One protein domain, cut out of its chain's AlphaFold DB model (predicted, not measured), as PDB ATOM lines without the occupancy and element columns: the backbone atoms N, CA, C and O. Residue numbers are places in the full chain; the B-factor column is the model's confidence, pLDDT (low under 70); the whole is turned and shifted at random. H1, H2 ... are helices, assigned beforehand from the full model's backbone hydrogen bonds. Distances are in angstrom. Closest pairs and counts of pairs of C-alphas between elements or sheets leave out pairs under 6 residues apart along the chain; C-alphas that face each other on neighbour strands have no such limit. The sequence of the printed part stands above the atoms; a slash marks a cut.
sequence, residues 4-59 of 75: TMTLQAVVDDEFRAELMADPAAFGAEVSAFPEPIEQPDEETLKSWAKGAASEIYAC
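Overview. This is residues 4 to 59 of the 75 residues of an uncharacterized protein of Microbispora rosea (UniProt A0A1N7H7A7). Two short helices, H1 and H2, meet in a corner and make a small head; the long link after H2 folds back past them and leads to H3, a lone helix that sticks out as an arm with residues 42 to 47 and 49 to 57. The printed part has 56 residues, with three named helices in the order H1, H2, H3 and no named strand: all helix. It is extended, with a radius of gyration of the C-alphas of 15.8 A and spans of 47 by 21 by 15 A.

Along the chain. Find C-alpha 4 at (207.000, 260.005, 172.807); from there H1 runs to residue 11. H2 follows at residues 13 to 21. Go on to C-alpha 42 at (189.002, 262.943, 188.859), where H3 begins; it runs 22.4 A to C-alpha 57 at (175.647, 261.122, 170.958).

Arrangement. Look at Ala 9 and Arg 16, the closest C-alphas of H1 and H2, 4.5 A apart: these helices touch only at the corner by their tight link. They run opposite ways at a steep tilt of 62 degrees. H3 is apart from both. In H1, H2 and H3 every O i to N i+4 pair is within hydrogen-bond range.

Size, cuts and confidence. The C-alphas of Ala 24 and Ala 58, the two farthest apart, are 47.4 A apart. The printed part has no cut. The link from H2 to H3, 20 residues, is long. Read the B-factor column: pLDDT is under 70 at residues 30 to 32 and 51 to 59.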
ATOM      1  N   THR A   4     208.090 260.780 172.202       83.06
ATOM      2  CA  THR A   4     207.000 260.005 172.807       83.06
ATOM      3  C   THR A   4     207.276 259.715 174.280       83.06
ATOM      4  O   THR A   4     206.430 259.993 175.121       83.06
ATOM      5  N   MET A   5     208.494 259.270 174.614       80.62
ATOM      6  CA  MET A   5     208.930 259.092 176.009       80.62
ATOM      7  C   MET A   5     208.892 260.395 176.803       80.62
ATOM      8  O   MET A   5     208.497 260.402 177.963       80.62
ATOM      9  N   THR A   6     209.299 261.501 176.174       82.69
ATOM     10  CA  THR A   6     209.283 262.819 176.822       82.69
ATOM     11  C   THR A   6     207.858 263.234 177.170       82.69
ATOM     12  O   THR A   6     207.616 263.706 178.272       82.69
ATOM     13  N   LEU A   7     206.911 263.032 176.250       83.88
ATOM     14  CA  LEU A   7     205.500 263.326 176.491       83.88
ATOM     15  C   LEU A   7     204.916 262.417 177.572       83.88
ATOM     16  O   LEU A   7     204.246 262.924 178.463       83.88
ATOM     17  N   GLN A   8     205.217 261.116 177.535       84.00
ATOM     18  CA  GLN A   8     204.743 260.175 178.550       84.00
ATOM     19  C   GLN A   8     205.230 260.580 179.946       84.00
ATOM     20  O   GLN A   8     204.423 260.740 180.847       84.00
ATOM     21  N   ALA A   9     206.521 260.875 180.112       84.31
ATOM     22  CA  ALA A   9     207.103 261.299 181.392       84.31
ATOM     23  C   ALA A   9     206.620 262.669 181.907       84.31
ATOM     24  O   ALA A   9     207.001 263.088 183.003       84.31
ATOM     25  N   VAL A  10     205.854 263.402 181.098       85.31
ATOM     26  CA  VAL A  10     205.231 264.674 181.475       85.31
ATOM     27  C   VAL A  10     203.773 264.479 181.893       85.31
ATOM     28  O   VAL A  10     203.291 265.240 182.729       85.31
ATOM     29  N   VAL A  11     203.078 263.491 181.321       84.56
ATOM     30  CA  VAL A  11     201.648 263.235 181.574       84.56
ATOM     31  C   VAL A  11     201.384 262.035 182.481       84.56
ATOM     32  O   VAL A  11     200.239 261.814 182.848       84.56
ATOM     33  N   ASP A  12     202.402 261.253 182.813       85.75
ATOM     34  CA  ASP A  12     202.285 260.035 183.605       85.75
ATOM     35  C   ASP A  12     203.303 260.083 184.747       85.75
ATOM     36  O   ASP A  12     204.508 259.902 184.543       85.75
ATOM     37  N   ASP A  13     202.809 260.379 185.949       85.50
ATOM     38  CA  ASP A  13     203.634 260.520 187.149       85.50
ATOM     39  C   ASP A  13     204.254 259.187 187.591       85.50
ATOM     40  O   ASP A  13     205.366 259.175 188.123       85.50
ATOM     41  N   GLU A  14     203.573 258.063 187.347       86.12
ATOM     42  CA  GLU A  14     204.067 256.729 187.697       86.12
ATOM     43  C   GLU A  14     205.219 256.339 186.769       86.12
ATOM     44  O   GLU A  14     206.312 256.002 187.232       86.12
ATOM     45  N   PHE A  15     205.026 256.518 185.460       87.31
ATOM     46  CA  PHE A  15     206.090 256.330 184.478       87.31
ATOM     47  C   PHE A  15     207.259 257.285 184.723       87.31
ATOM     48  O   PHE A  15     208.420 256.888 184.629       87.31
ATOM     49  N   ARG A  16     206.984 258.548 185.070       86.88
ATOM     50  CA  ARG A  16     208.031 259.513 185.418       86.88
ATOM     51  C   ARG A  16     208.829 259.050 186.634       86.88
ATOM     52  O   ARG A  16     210.051 259.175 186.616       86.88
ATOM     53  N   ALA A  17     208.179 258.531 187.673       88.69
ATOM     54  CA  ALA A  17     208.860 258.029 188.862       88.69
ATOM     55  C   ALA A  17     209.781 256.843 188.529       88.69
ATOM     56  O   ALA A  17     210.931 256.824 188.968       88.69
ATOM     57  N   GLU A  18     209.312 255.902 187.708       89.00
ATOM     58  CA  GLU A  18     210.094 254.740 187.273       89.00
ATOM     59  C   GLU A  18     211.279 255.143 186.379       89.00
ATOM     60  O   GLU A  18     212.415 254.722 186.595       89.00
ATOM     61  N   LEU A  19     211.041 256.054 185.435       86.75
ATOM     62  CA  LEU A  19     212.064 256.624 184.563       86.75
ATOM     63  C   LEU A  19     213.139 257.394 185.346       86.75
ATOM     64  O   LEU A  19     214.316 257.338 184.996       86.75
ATOM     65  N   MET A  20     212.752 258.133 186.387       86.19
ATOM     66  CA  MET A  20     213.688 258.858 187.256       86.19
ATOM     67  C   MET A  20     214.490 257.911 188.154       86.19
ATOM     68  O   MET A  20     215.619 258.237 188.522       86.19
ATOM     69  N   ALA A  21     213.922 256.754 188.506       90.62
ATOM     70  CA  ALA A  21     214.580 255.739 189.319       90.62
ATOM     71  C   ALA A  21     215.667 254.976 188.543       90.62
ATOM     72  O   ALA A  21     216.732 254.719 189.106       90.62
ATOM     73  N   ASP A  22     215.433 254.653 187.264       88.38
ATOM     74  CA  ASP A  22     216.446 254.037 186.396       88.38
ATOM     75  C   ASP A  22     216.406 254.573 184.950       88.38
ATOM     76  O   ASP A  22     215.911 253.918 184.031       88.38
ATOM     77  N   PRO A  23     216.990 255.754 184.699       85.31
ATOM     78  CA  PRO A  23     216.981 256.388 183.380       85.31
ATOM     79  C   PRO A  23     217.749 255.583 182.323       85.31
ATOM     80  O   PRO A  23     217.439 255.642 181.129       85.31
ATOM     81  N   ALA A  24     218.755 254.817 182.759       85.62
ATOM     82  CA  ALA A  24     219.619 254.033 181.887       85.62
ATOM     83  C   ALA A  24     218.878 252.832 181.284       85.62
ATOM     84  O   ALA A  24     219.106 252.520 180.114       85.62
ATOM     85  N   ALA A  25     217.945 252.220 182.025       85.75
ATOM     86  CA  ALA A  25     217.064 251.170 181.506       85.75
ATOM     87  C   ALA A  25     216.220 251.637 180.309       85.75
ATOM     88  O   ALA A  25     215.910 250.846 179.417       85.75
ATOM     89  N   PHE A  26     215.910 252.934 180.249       80.75
ATOM     90  CA  PHE A  26     215.155 253.551 179.161       80.75
ATOM     91  C   PHE A  26     216.042 254.278 178.137       80.75
ATOM     92  O   PHE A  26     215.531 254.925 177.222       80.75
ATOM     93  N   GLY A  27     217.372 254.195 178.269       82.56
ATOM     94  CA  GLY A  27     218.316 254.878 177.379       82.56
ATOM     95  C   GLY A  27     218.173 256.405 177.387       82.56
ATOM     96  O   GLY A  27     218.391 257.046 176.354       82.56
ATOM     97  N   ALA A  28     217.770 256.987 178.521       77.38
ATOM     98  CA  ALA A  28     217.480 258.409 178.660       77.38
ATOM     99  C   ALA A  28     218.424 259.110 179.648       77.38
ATOM    100  O   ALA A  28     218.861 258.533 180.639       77.38
ATOM    101  N   GLU A  29     218.701 260.392 179.396       78.50
ATOM    102  CA  GLU A  29     219.365 261.268 180.362       78.50
ATOM    103  C   GLU A  29     218.333 262.170 181.049       78.50
ATOM    104  O   GLU A  29     217.580 262.896 180.398       78.50
ATOM    105  N   VAL A  30     218.312 262.134 182.383       68.31
ATOM    106  CA  VAL A  30     217.317 262.822 183.230       68.31
ATOM    107  C   VAL A  30     217.338 264.339 183.074       68.31
ATOM    108  O   VAL A  30     216.302 264.994 183.173       68.31
ATOM    109  N   SER A  31     218.515 264.900 182.797       69.38
ATOM    110  CA  SER A  31     218.751 266.341 182.655       69.38
ATOM    111  C   SER A  31     217.919 267.000 181.548       69.38
ATOM    112  O   SER A  31     217.831 268.225 181.510       69.38
ATOM    113  N   ALA A  32     217.299 266.211 180.665       68.94
ATOM    114  CA  ALA A  32     216.505 266.682 179.539       68.94
ATOM    115  C   ALA A  32     214.979 266.611 179.750       68.94
ATOM    116  O   ALA A  32     214.241 267.010 178.845       68.94
ATOM    117  N   PHE A  33     214.476 266.109 180.889       76.06
ATOM    118  CA  PHE A  33     213.027 265.983 181.087       76.06
ATOM    119  C   PHE A  33     212.388 267.290 181.575       76.06
ATOM    120  O   PHE A  33     212.810 267.826 182.602       76.06
ATOM    121  N   PRO A  34     211.334 267.780 180.893       79.12
ATOM    122  CA  PRO A  34     210.523 268.886 181.388       79.12
ATOM    123  C   PRO A  34     209.904 268.561 182.749       79.12
ATOM    124  O   PRO A  34     209.799 267.390 183.141       79.12
ATOM    125  N   GLU A  35     209.459 269.595 183.460       82.62
ATOM    126  CA  GLU A  35     208.604 269.411 184.632       82.62
ATOM    127  C   GLU A  35     207.310 268.668 184.250       82.62
ATOM    128  O   GLU A  35     206.829 268.814 183.119       82.62
ATOM    129  N   PRO A  36     206.771 267.836 185.160       83.38
ATOM    130  CA  PRO A  36     205.486 267.193 184.937       83.38
ATOM    131  C   PRO A  36     204.387 268.254 184.831       83.38
ATOM    132  O   PRO A  36     204.459 269.310 185.462       83.38
ATOM    133  N   ILE A  37     203.374 267.973 184.016       83.31
ATOM    134  CA  ILE A  37     202.180 268.815 183.949       83.31
ATOM    135  C   ILE A  37     201.230 268.382 185.064       83.31
ATOM    136  O   ILE A  37     201.087 267.193 185.344       83.31
ATOM    137  N   GLU A  38     200.568 269.359 185.681       79.50
ATOM    138  CA  GLU A  38     199.513 269.117 186.660       79.50
ATOM    139  C   GLU A  38     198.418 268.221 186.059       79.50
ATOM    140  O   GLU A  38     197.806 268.554 185.039       79.50
ATOM    141  N   GLN A  39     198.197 267.064 186.683       80.62
ATOM    142  CA  GLN A  39     197.169 266.127 186.251       80.62
ATOM    143  C   GLN A  39     195.780 266.683 186.575       80.62
ATOM    144  O   GLN A  39     195.560 267.149 187.697       80.62
ATOM    145  N   PRO A  40     194.821 266.619 185.635       78.19
ATOM    146  CA  PRO A  40     193.442 266.964 185.937       78.19
ATOM    147  C   PRO A  40     192.908 266.032 187.026       78.19
ATOM    148  O   PRO A  40     193.123 264.818 186.996       78.19
ATOM    149  N   ASP A  41     192.183 266.600 187.980       81.38
ATOM    150  CA  ASP A  41     191.539 265.830 189.031       81.38
ATOM    151  C   ASP A  41     190.429 264.914 188.466       81.38
ATOM    152  O   ASP A  41     189.947 265.068 187.338       81.38
ATOM    153  N   GLU A  42     189.999 263.938 189.268       80.12
ATOM    154  CA  GLU A  42     189.002 262.943 188.859       80.12
ATOM    155  C   GLU A  42     187.650 263.573 188.467       80.12
ATOM    156  O   GLU A  42     186.946 263.048 187.600       80.12
ATOM    157  N   GLU A  43     187.267 264.699 189.079       80.75
ATOM    158  CA  GLU A  43     186.035 265.417 188.740       80.75
ATOM    159  C   GLU A  43     186.156 266.065 187.356       80.75
ATOM    160  O   GLU A  43     185.263 265.907 186.515       80.75
ATOM    161  N   THR A  44     187.292 266.708 187.083       80.44
ATOM    162  CA  THR A  44     187.622 267.277 185.772       80.44
ATOM    163  C   THR A  44     187.636 266.199 184.683       80.44
ATOM    164  O   THR A  44     186.985 266.360 183.646       80.44
ATOM    165  N   LEU A  45     188.273 265.052 184.940       79.75
ATOM    166  CA  LEU A  45     188.289 263.913 184.014       79.75
ATOM    167  C   LEU A  45     186.882 263.369 183.731       79.75
ATOM    168  O   LEU A  45     186.524 263.128 182.575       79.75
ATOM    169  N   LYS A  46     186.042 263.218 184.764       77.75
ATOM    170  CA  LYS A  46     184.641 262.790 184.607       77.75
ATOM    171  C   LYS A  46     183.816 263.802 183.819       77.75
ATOM    172  O   LYS A  46     182.971 263.405 183.014       77.75
ATOM    173  N   SER A  47     184.052 265.095 184.030       76.81
ATOM    174  CA  SER A  47     183.397 266.171 183.287       76.81
ATOM    175  C   SER A  47     183.747 266.115 181.798       76.81
ATOM    176  O   SER A  47     182.846 266.124 180.955       76.81
ATOM    177  N   TRP A  48     185.029 265.942 181.458       79.06
ATOM    178  CA  TRP A  48     185.474 265.779 180.070       79.06
ATOM    179  C   TRP A  48     184.915 264.515 179.427       79.06
ATOM    180  O   TRP A  48     184.400 264.578 178.313       79.06
ATOM    181  N   ALA A  49     184.933 263.383 180.133       72.62
ATOM    182  CA  ALA A  49     184.352 262.137 179.640       72.62
ATOM    183  C   ALA A  49     182.844 262.278 179.366       72.62
ATOM    184  O   ALA A  49     182.336 261.782 178.361       72.62
ATOM    185  N   LYS A  50     182.123 263.003 180.229       70.31
ATOM    186  CA  LYS A  50     180.697 263.301 180.047       70.31
ATOM    187  C   LYS A  50     180.452 264.253 178.872       70.31
ATOM    188  O   LYS A  50     179.498 264.044 178.122       70.31
ATOM    189  N   GLY A  51     181.311 265.256 178.692       62.09
ATOM    190  CA  GLY A  51     181.308 266.152 177.533       62.09
ATOM    191  C   GLY A  51     181.537 265.394 176.224       62.09
ATOM    192  O   GLY A  51     180.693 265.451 175.332       62.09
ATOM    193  N   ALA A  52     182.586 264.575 176.154       62.22
ATOM    194  CA  ALA A  52     182.892 263.734 174.999       62.22
ATOM    195  C   ALA A  52     181.759 262.745 174.682       62.22
ATOM    196  O   ALA A  52     181.376 262.581 173.525       62.22
ATOM    197  N   ALA A  53     181.149 262.128 175.701       57.97
ATOM    198  CA  ALA A  53     179.979 261.276 175.507       57.97
ATOM    199  C   ALA A  53     178.800 262.057 174.901       57.97
ATOM    200  O   ALA A  53     178.125 261.556 174.002       57.97
ATOM    201  N   SER A  54     178.561 263.296 175.341       56.94
ATOM    202  CA  SER A  54     177.497 264.134 174.778       56.94
ATOM    203  C   SER A  54     177.754 264.545 173.322       56.94
ATOM    204  O   SER A  54     176.809 264.591 172.537       56.94
ATOM    205  N   GLU A  55     179.015 264.749 172.931       52.72
ATOM    206  CA  GLU A  55     179.407 265.042 171.546       52.72
ATOM    207  C   GLU A  55     179.289 263.810 170.636       52.72
ATOM    208  O   GLU A  55     178.806 263.920 169.508       52.72
ATOM    209  N   ILE A  56     179.628 262.617 171.137       50.19
ATOM    210  CA  ILE A  56     179.466 261.350 170.402       50.19
ATOM    211  C   ILE A  56     177.978 261.051 170.148       50.19
ATOM    212  O   ILE A  56     177.613 260.654 169.043       50.19
ATOM    213  N   TYR A  57     177.099 261.296 171.127       46.16
ATOM    214  CA  TYR A  57     175.647 261.122 170.958       46.16
ATOM    215  C   TYR A  57     174.976 262.223 170.115       46.16
ATOM    216  O   TYR A  57     173.840 262.043 169.672       46.16
ATOM    217  N   ALA A  58     175.653 263.349 169.874       46.19
ATOM    218  CA  ALA A  58     175.185 264.416 168.992       46.19
ATOM    219  C   ALA A  58     175.614 264.229 167.527       46.19
ATOM    220  O   ALA A  58     175.203 265.022 166.679       46.19
ATOM    221  N   CYS A  59     176.399 263.195 167.209       41.41
ATOM    222  CA  CYS A  59     176.719 262.821 165.838       41.41
ATOM    223  C   CYS A  59     175.676 261.803 165.339       41.41
ATOM    224  O   CYS A  59     175.817 260.604 165.600       41.41
TER     225      CYS A  59